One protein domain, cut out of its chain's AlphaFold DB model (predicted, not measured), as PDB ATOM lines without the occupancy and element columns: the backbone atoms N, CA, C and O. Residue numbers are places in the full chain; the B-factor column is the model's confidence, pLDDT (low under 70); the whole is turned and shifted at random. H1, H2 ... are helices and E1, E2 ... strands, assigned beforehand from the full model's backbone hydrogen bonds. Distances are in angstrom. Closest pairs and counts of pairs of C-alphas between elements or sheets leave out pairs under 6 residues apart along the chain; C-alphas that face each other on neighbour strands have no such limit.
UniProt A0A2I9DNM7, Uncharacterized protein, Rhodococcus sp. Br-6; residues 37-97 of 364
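What this domain is: This is residues 37 to 97 of the 364 residues of an uncharacterized protein of Rhodococcus sp. Br-6 (UniProt A0A2I9DNM7). What is the shape? A hairpin, E3 and E4, makes one end of an elongated body, with H1 packed on E3; E2 lies near the middle, and residues 73 to 78, of which 73 and 74 belong to H2, stick out. What makes it? The 61 printed residues, under half in named elements, hold two helices and four strands, ordered E1, H1, E2, H2, E3, E4: mixed class, compact, radius of gyration of the C-alphas 10.9 A, spans 34 by 21 by 19 A.

How they stand to each other: How do strands pair? E3, residues 84 to 88, and E4, residues 91 to 95, are antiparallel; N 86 and O 93, 3.0 A apart, are within hydrogen-bond range. What surrounds them? H1, residues 52 to 58, comes closest to E3 at the C-alphas of Trp 55 and Tyr 85, 6.3 A. E2, residues 66 to 68, and H2, residues 69 to 74, meet only through their link. In H1 and H2 every O i to N i+4 pair is within hydrogen-bond range.

Where its parts are: Where does E1 begin? E1, residues 43 to 45, begins at C-alpha 43 (-39.223, 31.543, -11.814). Where does E4 end? C-alpha 95 is at (-26.773, 24.922, -22.209); E3 and E4 each measure 12.2 A, H1 9.9 A.

The domain as a whole: Is it cut? The printed part has no cut and no long link. Where is confidence low? Residues 75 to 79 and 91 have pLDDT under 70.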
ATOM      1  N   ILE A  37     -33.891  30.767 -15.891       88.75
ATOM      2  CA  ILE A  37     -34.938  31.629 -15.343       88.75
ATOM      3  C   ILE A  37     -35.885  32.016 -16.470       88.75
ATOM      4  O   ILE A  37     -35.457  32.540 -17.500       88.75
ATOM      5  N   ASP A  38     -37.167  31.715 -16.279       90.44
ATOM      6  CA  ASP A  38     -38.242  32.149 -17.161       90.44
ATOM      7  C   ASP A  38     -38.637  33.573 -16.763       90.44
ATOM      8  O   ASP A  38     -39.261  33.810 -15.729       90.44
ATOM      9  N   LEU A  39     -38.253  34.543 -17.586       88.19
ATOM     10  CA  LEU A  39     -38.482  35.966 -17.363       88.19
ATOM     11  C   LEU A  39     -39.965  36.354 -17.400       88.19
ATOM     12  O   LEU A  39     -40.313  37.411 -16.876       88.19
ATOM     13  N   CYS A  40     -40.844  35.534 -17.987       89.19
ATOM     14  CA  CYS A  40     -42.284  35.787 -17.935       89.19
ATOM     15  C   CYS A  40     -42.856  35.524 -16.544       89.19
ATOM     16  O   CYS A  40     -43.761  36.233 -16.105       89.19
ATOM     17  N   THR A  41     -42.349  34.499 -15.863       86.31
ATOM     18  CA  THR A  41     -42.843  34.077 -14.546       86.31
ATOM     19  C   THR A  41     -41.946  34.554 -13.404       86.31
ATOM     20  O   THR A  41     -42.357  34.529 -12.245       86.31
ATOM     21  N   GLY A  42     -40.719  34.976 -13.715       85.06
ATOM     22  CA  GLY A  42     -39.662  35.246 -12.743       85.06
ATOM     23  C   GLY A  42     -39.169  33.987 -12.025       85.06
ATOM     24  O   GLY A  42     -38.478  34.097 -11.012       85.06
ATOM     25  N   GLN A  43     -39.545  32.792 -12.492       83.88
ATOM     26  CA  GLN A  43     -39.223  31.543 -11.814       83.88
ATOM     27  C   GLN A  43     -37.932  30.941 -12.346       83.88
ATOM     28  O   GLN A  43     -37.683  30.906 -13.550       83.88
ATOM     29  N   VAL A  44     -37.131  30.410 -11.424       83.56
ATOM     30  CA  VAL A  44     -36.034  29.514 -11.778       83.56
ATOM     31  C   VAL A  44     -36.609  28.154 -12.140       83.56
ATOM     32  O   VAL A  44     -37.419  27.588 -11.400       83.56
ATOM     33  N   VAL A  45     -36.171  27.653 -13.284       84.69
ATOM     34  CA  VAL A  45     -36.679  26.460 -13.945       84.69
ATOM     35  C   VAL A  45     -35.529  25.519 -14.284       84.69
ATOM     36  O   VAL A  45     -34.379  25.933 -14.448       84.69
ATOM     37  N   PHE A  46     -35.850  24.244 -14.418       82.75
ATOM     38  CA  PHE A  46     -34.956  23.190 -14.867       82.75
ATOM     39  C   PHE A  46     -35.533  22.541 -16.118       82.75
ATOM     40  O   PHE A  46     -36.743  22.549 -16.352       82.75
ATOM     41  N   ALA A  47     -34.660  21.937 -16.922       82.44
ATOM     42  CA  ALA A  47     -35.046  21.329 -18.188       82.44
ATOM     43  C   ALA A  47     -36.156  20.270 -18.032       82.44
ATOM     44  O   ALA A  47     -36.978  20.107 -18.927       82.44
ATOM     45  N   ASN A  48     -36.252  19.604 -16.882       75.75
ATOM     46  CA  ASN A  48     -37.267  18.579 -16.642       75.75
ATOM     47  C   ASN A  48     -38.635  19.116 -16.181       75.75
ATOM     48  O   ASN A  48     -39.561  18.318 -16.061       75.75
ATOM     49  N   ASP A  49     -38.808  20.420 -15.922       77.88
ATOM     50  CA  ASP A  49     -40.093  20.896 -15.365       77.88
ATOM     51  C   ASP A  49     -41.212  20.935 -16.405       77.88
ATOM     52  O   ASP A  49     -42.391  20.916 -16.060       77.88
ATOM     53  N   HIS A  50     -40.843  20.998 -17.683       86.62
ATOM     54  CA  HIS A  50     -41.765  21.036 -18.805       86.62
ATOM     55  C   HIS A  50     -41.211  20.236 -19.992       86.62
ATOM     56  O   HIS A  50     -40.002  19.995 -20.067       86.62
ATOM     57  N   PRO A  51     -42.074  19.837 -20.946       87.00
ATOM     58  CA  PRO A  51     -41.641  19.179 -22.173       87.00
ATOM     59  C   PRO A  51     -40.648  20.025 -22.979       87.00
ATOM     60  O   PRO A  51     -40.652  21.257 -22.922       87.00
ATOM     61  N   ARG A  52     -39.840  19.357 -23.804       87.56
ATOM     62  CA  ARG A  52     -38.860  19.978 -24.711       87.56
ATOM     63  C   ARG A  52     -39.440  21.137 -25.518       87.56
ATOM     64  O   ARG A  52     -38.789  22.167 -25.678       87.56
ATOM     65  N   GLU A  53     -40.640  20.955 -26.059       90.56
ATOM     66  CA  GLU A  53     -41.308  21.917 -26.936       90.56
ATOM     67  C   GLU A  53     -41.601  23.223 -26.194       90.56
ATOM     68  O   GLU A  53     -41.418  24.302 -26.757       90.56
ATOM     69  N   TYR A  54     -41.969  23.131 -24.911       92.69
ATOM     70  CA  TYR A  54     -42.180  24.295 -24.055       92.69
ATOM     71  C   TYR A  54     -40.883  25.096 -23.901       92.69
ATOM     72  O   TYR A  54     -40.862  26.302 -24.145       92.69
ATOM     73  N   TRP A  55     -39.773  24.427 -23.575       91.94
ATOM     74  CA  TRP A  55     -38.495  25.117 -23.404       91.94
ATOM     75  C   TRP A  55     -37.916  25.672 -24.693       91.94
ATOM     76  O   TRP A  55     -37.321  26.744 -24.666       91.94
ATOM     77  N   ARG A  56     -38.125  25.011 -25.833       89.31
ATOM     78  CA  ARG A  56     -37.748  25.566 -27.141       89.31
ATOM     79  C   ARG A  56     -38.517  26.839 -27.469       89.31
ATOM     80  O   ARG A  56     -37.902  27.813 -27.893       89.31
ATOM     81  N   ALA A  57     -39.822  26.855 -27.195       91.38
ATOM     82  CA  ALA A  57     -40.660  28.037 -27.374       91.38
ATOM     83  C   ALA A  57     -40.279  29.196 -26.436       91.38
ATOM     84  O   ALA A  57     -40.599  30.343 -26.736       91.38
ATOM     85  N   LYS A  58     -39.588  28.910 -25.326       92.31
ATOM     86  CA  LYS A  58     -39.107  29.905 -24.358       92.31
ATOM     87  C   LYS A  58     -37.654  30.344 -24.571       92.31
ATOM     88  O   LYS A  58     -37.278  31.463 -24.229       92.31
ATOM     89  N   GLY A  59     -36.821  29.445 -25.082       88.19
ATOM     90  CA  GLY A  59     -35.383  29.631 -25.251       88.19
ATOM     91  C   GLY A  59     -35.018  30.420 -26.505       88.19
ATOM     92  O   GLY A  59     -35.774  31.259 -26.995       88.19
ATOM     93  N   ARG A  60     -33.824  30.143 -27.034       83.00
ATOM     94  CA  ARG A  60     -33.246  30.890 -28.164       83.00
ATOM     95  C   ARG A  60     -34.078  30.841 -29.448       83.00
ATOM     96  O   ARG A  60     -34.103  31.826 -30.179       83.00
ATOM     97  N   GLU A  61     -34.740  29.715 -29.699       84.56
ATOM     98  CA  GLU A  61     -35.577  29.471 -30.885       84.56
ATOM     99  C   GLU A  61     -36.975  30.113 -30.778       84.56
ATOM    100  O   GLU A  61     -37.716  30.119 -31.758       84.56
ATOM    101  N   GLY A  62     -37.347  30.639 -29.607       89.75
ATOM    102  CA  GLY A  62     -38.708  31.074 -29.304       89.75
ATOM    103  C   GLY A  62     -38.821  32.528 -28.842       89.75
ATOM    104  O   GLY A  62     -38.238  33.431 -29.437       89.75
ATOM    105  N   ASP A  63     -39.598  32.761 -27.781       91.69
ATOM    106  CA  ASP A  63     -39.905  34.095 -27.241       91.69
ATOM    107  C   ASP A  63     -38.738  34.742 -26.466       91.69
ATOM    108  O   ASP A  63     -38.839  35.897 -26.045       91.69
ATOM    109  N   ARG A  64     -37.614  34.023 -26.318       90.69
ATOM    110  CA  ARG A  64     -36.371  34.488 -25.680       90.69
ATOM    111  C   ARG A  64     -36.573  34.919 -24.223       90.69
ATOM    112  O   ARG A  64     -35.889  35.821 -23.730       90.69
ATOM    113  N   THR A  65     -37.519  34.290 -23.528       91.94
ATOM    114  CA  THR A  65     -37.801  34.552 -22.111       91.94
ATOM    115  C   THR A  65     -37.100  33.586 -21.167       91.94
ATOM    116  O   THR A  65     -37.018  33.882 -19.984       91.94
ATOM    117  N   LEU A  66     -36.504  32.499 -21.659       90.94
ATOM    118  CA  LEU A  66     -35.666  31.601 -20.866       90.94
ATOM    119  C   LEU A  66     -34.182  31.971 -20.988       90.94
ATOM    120  O   LEU A  66     -33.576  31.821 -22.053       90.94
ATOM    121  N   VAL A  67     -33.582  32.410 -19.881       90.19
ATOM    122  CA  VAL A  67     -32.162  32.803 -19.816       90.19
ATOM    123  C   VAL A  67     -31.409  31.994 -18.767       90.19
ATOM    124  O   VAL A  67     -32.010  31.414 -17.865       90.19
ATOM    125  N   CYS A  68     -30.084  31.949 -18.858       85.25
ATOM    126  CA  CYS A  68     -29.255  31.306 -17.844       85.25
ATOM    127  C   CYS A  68     -29.299  32.089 -16.526       85.25
ATOM    128  O   CYS A  68     -28.937  33.269 -16.492       85.25
ATOM    129  N   LEU A  69     -29.673  31.420 -15.428       83.31
ATOM    130  CA  LEU A  69     -29.690  32.016 -14.088       83.31
ATOM    131  C   LEU A  69     -28.320  32.586 -13.706       83.31
ATOM    132  O   LEU A  69     -28.217  33.681 -13.156       83.31
ATOM    133  N   HIS A  70     -27.267  31.834 -14.013       77.75
ATOM    134  CA  HIS A  70     -25.904  32.181 -13.637       77.75
ATOM    135  C   HIS A  70     -25.412  33.428 -14.370       77.75
ATOM    136  O   HIS A  70     -24.954  34.380 -13.741       77.75
ATOM    137  N   CYS A  71     -25.584  33.469 -15.692       78.50
ATOM    138  CA  CYS A  71     -25.178  34.623 -16.489       78.50
ATOM    139  C   CYS A  71     -25.970  35.881 -16.120       78.50
ATOM    140  O   CYS A  71     -25.378  36.952 -16.000       78.50
ATOM    141  N   LEU A  72     -27.277  35.742 -15.860       80.25
ATOM    142  CA  LEU A  72     -28.114  36.857 -15.416       80.25
ATOM    143  C   LEU A  72     -27.605  37.468 -14.100       80.25
ATOM    144  O   LEU A  72     -27.648  38.683 -13.925       80.25
ATOM    145  N   ARG A  73     -27.110  36.634 -13.177       76.19
ATOM    146  CA  ARG A  73     -26.549  37.083 -11.894       76.19
ATOM    147  C   ARG A  73     -25.168  37.716 -12.041       76.19
ATOM    148  O   ARG A  73     -24.875  38.682 -11.345       76.19
ATOM    149  N   SER A  74     -24.317  37.162 -12.903       70.62
ATOM    150  CA  SER A  74     -22.942  37.639 -13.076       70.62
ATOM    151  C   SER A  74     -22.845  38.945 -13.863       70.62
ATOM    152  O   SER A  74     -21.915  39.710 -13.632       70.62
ATOM    153  N   SER A  75     -23.789  39.224 -14.766       68.94
ATOM    154  CA  SER A  75     -23.816  40.482 -15.513       68.94
ATOM    155  C   SER A  75     -25.254  40.898 -15.845       68.94
ATOM    156  O   SER A  75     -25.767  40.557 -16.911       68.94
ATOM    157  N   PRO A  76     -25.921  41.681 -14.979       62.31
ATOM    158  CA  PRO A  76     -27.276  42.170 -15.254       62.31
ATOM    159  C   PRO A  76     -27.336  43.181 -16.417       62.31
ATOM    160  O   PRO A  76     -28.427  43.569 -16.828       62.31
ATOM    161  N   SER A  77     -26.176  43.628 -16.922       55.28
ATOM    162  CA  SER A  77     -26.034  44.718 -17.900       55.28
ATOM    163  C   SER A  77     -25.699  44.276 -19.330       55.28
ATOM    164  O   SER A  77     -25.800  45.089 -20.244       55.28
ATOM    165  N   SER A  78     -25.329  43.011 -19.550       50.44
ATOM    166  CA  SER A  78     -24.988  42.479 -20.878       50.44
ATOM    167  C   SER A  78     -26.074  41.523 -21.364       50.44
ATOM    168  O   SER A  78     -26.741  40.895 -20.547       50.44
ATOM    169  N   GLU A  79     -26.258  41.437 -22.682       61.56
ATOM    170  CA  GLU A  79     -27.208  40.568 -23.385       61.56
ATOM    171  C   GLU A  79     -27.642  39.321 -22.607       61.56
ATOM    172  O   GLU A  79     -26.833  38.504 -22.167       61.56
ATOM    173  N   ARG A  80     -28.961  39.178 -22.459       71.06
ATOM    174  CA  ARG A  80     -29.614  38.001 -21.892       71.06
ATOM    175  C   ARG A  80     -29.045  36.739 -22.542       71.06
ATOM    176  O   ARG A  80     -29.349  36.462 -23.699       71.06
ATOM    177  N   VAL A  81     -28.251  35.976 -21.793       73.00
ATOM    178  CA  VAL A  81     -27.678  34.725 -22.299       73.00
ATOM    179  C   VAL A  81     -28.786  33.693 -22.353       73.00
ATOM    180  O   VAL A  81     -29.241  33.175 -21.328       73.00
ATOM    181  N   LEU A  82     -29.257  33.443 -23.566       75.69
ATOM    182  CA  LEU A  82     -30.293  32.464 -23.828       75.69
ATOM    183  C   LEU A  82     -29.719  31.069 -23.659       75.69
ATOM    184  O   LEU A  82     -28.565  30.805 -23.994       75.69
ATOM    185  N   VAL A  83     -30.549  30.175 -23.142       75.56
ATOM    186  CA  VAL A  83     -30.186  28.768 -23.028       75.56
ATOM    187  C   VAL A  83     -30.926  27.929 -24.059       75.56
ATOM    188  O   VAL A  83     -32.056  28.223 -24.457       75.56
ATOM    189  N   TYR A  84     -30.258  26.868 -24.488       76.81
ATOM    190  CA  TYR A  84     -30.803  25.803 -25.310       76.81
ATOM    191  C   TYR A  84     -31.275  24.692 -24.403       76.81
ATOM    192  O   TYR A  84     -30.608  24.368 -23.425       76.81
ATOM    193  N   TYR A  85     -32.383  24.073 -24.778       79.75
ATOM    194  CA  TYR A  85     -32.737  22.767 -24.263       79.75
ATOM    195  C   TYR A  85     -32.019  21.699 -25.091       79.75
ATOM    196  O   TYR A  85     -32.274  21.566 -26.293       79.75
ATOM    197  N   GLU A  86     -31.153  20.922 -24.449       77.38
ATOM    198  CA  GLU A  86     -30.493  19.761 -25.044       77.38
ATOM    199  C   GLU A  86     -30.861  18.493 -24.274       77.38
ATOM    200  O   GLU A  86     -31.176  18.532 -23.086       77.38
ATOM    201  N   VAL A  87     -30.833  17.358 -24.977       73.56
ATOM    202  CA  VAL A  87     -30.947  16.031 -24.370       73.56
ATOM    203  C   VAL A  87     -29.706  15.243 -24.751       73.56
ATOM    204  O   VAL A  87     -29.510  14.930 -25.924       73.56
ATOM    205  N   GLU A  88     -28.887  14.887 -23.769       70.19
ATOM    206  CA  GLU A  88     -27.715  14.033 -23.960       70.19
ATOM    207  C   GLU A  88     -27.849  12.810 -23.056       70.19
ATOM    208  O   GLU A  88     -28.100  12.929 -21.858       70.19
ATOM    209  N   ARG A  89     -27.714  11.607 -23.632       74.75
ATOM    210  CA  ARG A  89     -27.835  10.327 -22.901       74.75
ATOM    211  C   ARG A  89     -29.124  10.218 -22.065       74.75
ATOM    212  O   ARG A  89     -29.112   9.655 -20.976       74.75
ATOM    213  N   GLY A  90     -30.228  10.764 -22.579       70.69
ATOM    214  CA  GLY A  90     -31.534  10.746 -21.912       70.69
ATOM    215  C   GLY A  90     -31.708  11.783 -20.796       70.69
ATOM    216  O   GLY A  90     -32.776  11.830 -20.196       70.69
ATOM    217  N   ARG A  91     -30.707  12.631 -20.528       63.12
ATOM    218  CA  ARG A  91     -30.810  13.739 -19.572       63.12
ATOM    219  C   ARG A  91     -31.077  15.034 -20.316       63.12
ATOM    220  O   ARG A  91     -30.304  15.398 -21.199       63.12
ATOM    221  N   ALA A  92     -32.141  15.726 -19.931       75.56
ATOM    222  CA  ALA A  92     -32.393  17.074 -20.399       75.56
ATOM    223  C   ALA A  92     -31.623  18.095 -19.554       75.56
ATOM    224  O   ALA A  92     -31.608  17.990 -18.328       75.56
ATOM    225  N   PHE A  93     -31.022  19.091 -20.194       77.38
ATOM    226  CA  PHE A  93     -30.337  20.192 -19.518       77.38
ATOM    227  C   PHE A  93     -30.423  21.474 -20.340       77.38
ATOM    228  O   PHE A  93     -30.722  21.464 -21.538       77.38
ATOM    229  N   PHE A  94     -30.157  22.590 -19.666       83.62
ATOM    230  CA  PHE A  94     -29.947  23.867 -20.321       83.62
ATOM    231  C   PHE A  94     -28.464  24.077 -20.617       83.62
ATOM    232  O   PHE A  94     -27.605  23.742 -19.804       83.62
ATOM    233  N   ARG A  95     -28.151  24.641 -21.783       81.38
ATOM    234  CA  ARG A  95     -26.773  24.922 -22.209       81.38
ATOM    235  C   ARG A  95     -26.684  26.286 -22.879       81.38
ATOM    236  O   ARG A  95     -27.673  26.747 -23.429       81.38
ATOM    237  N   HIS A  96     -25.516  26.920 -22.863       77.88
ATOM    238  CA  HIS A  96     -25.207  28.050 -23.745       77.88
ATOM    239  C   HIS A  96     -24.766  27.570 -25.130       77.88
ATOM    240  O   HIS A  96     -24.247  26.458 -25.275       77.88
ATOM    241  N   GLY A  97     -24.889  28.435 -26.132       73.50
ATOM    242  CA  GLY A  97     -24.230  28.230 -27.412       73.50
ATOM    243  C   GLY A  97     -22.719  28.422 -27.266       73.50
ATOM    244  O   GLY A  97     -22.259  29.049 -26.302       73.50
TER     245      GLY A  97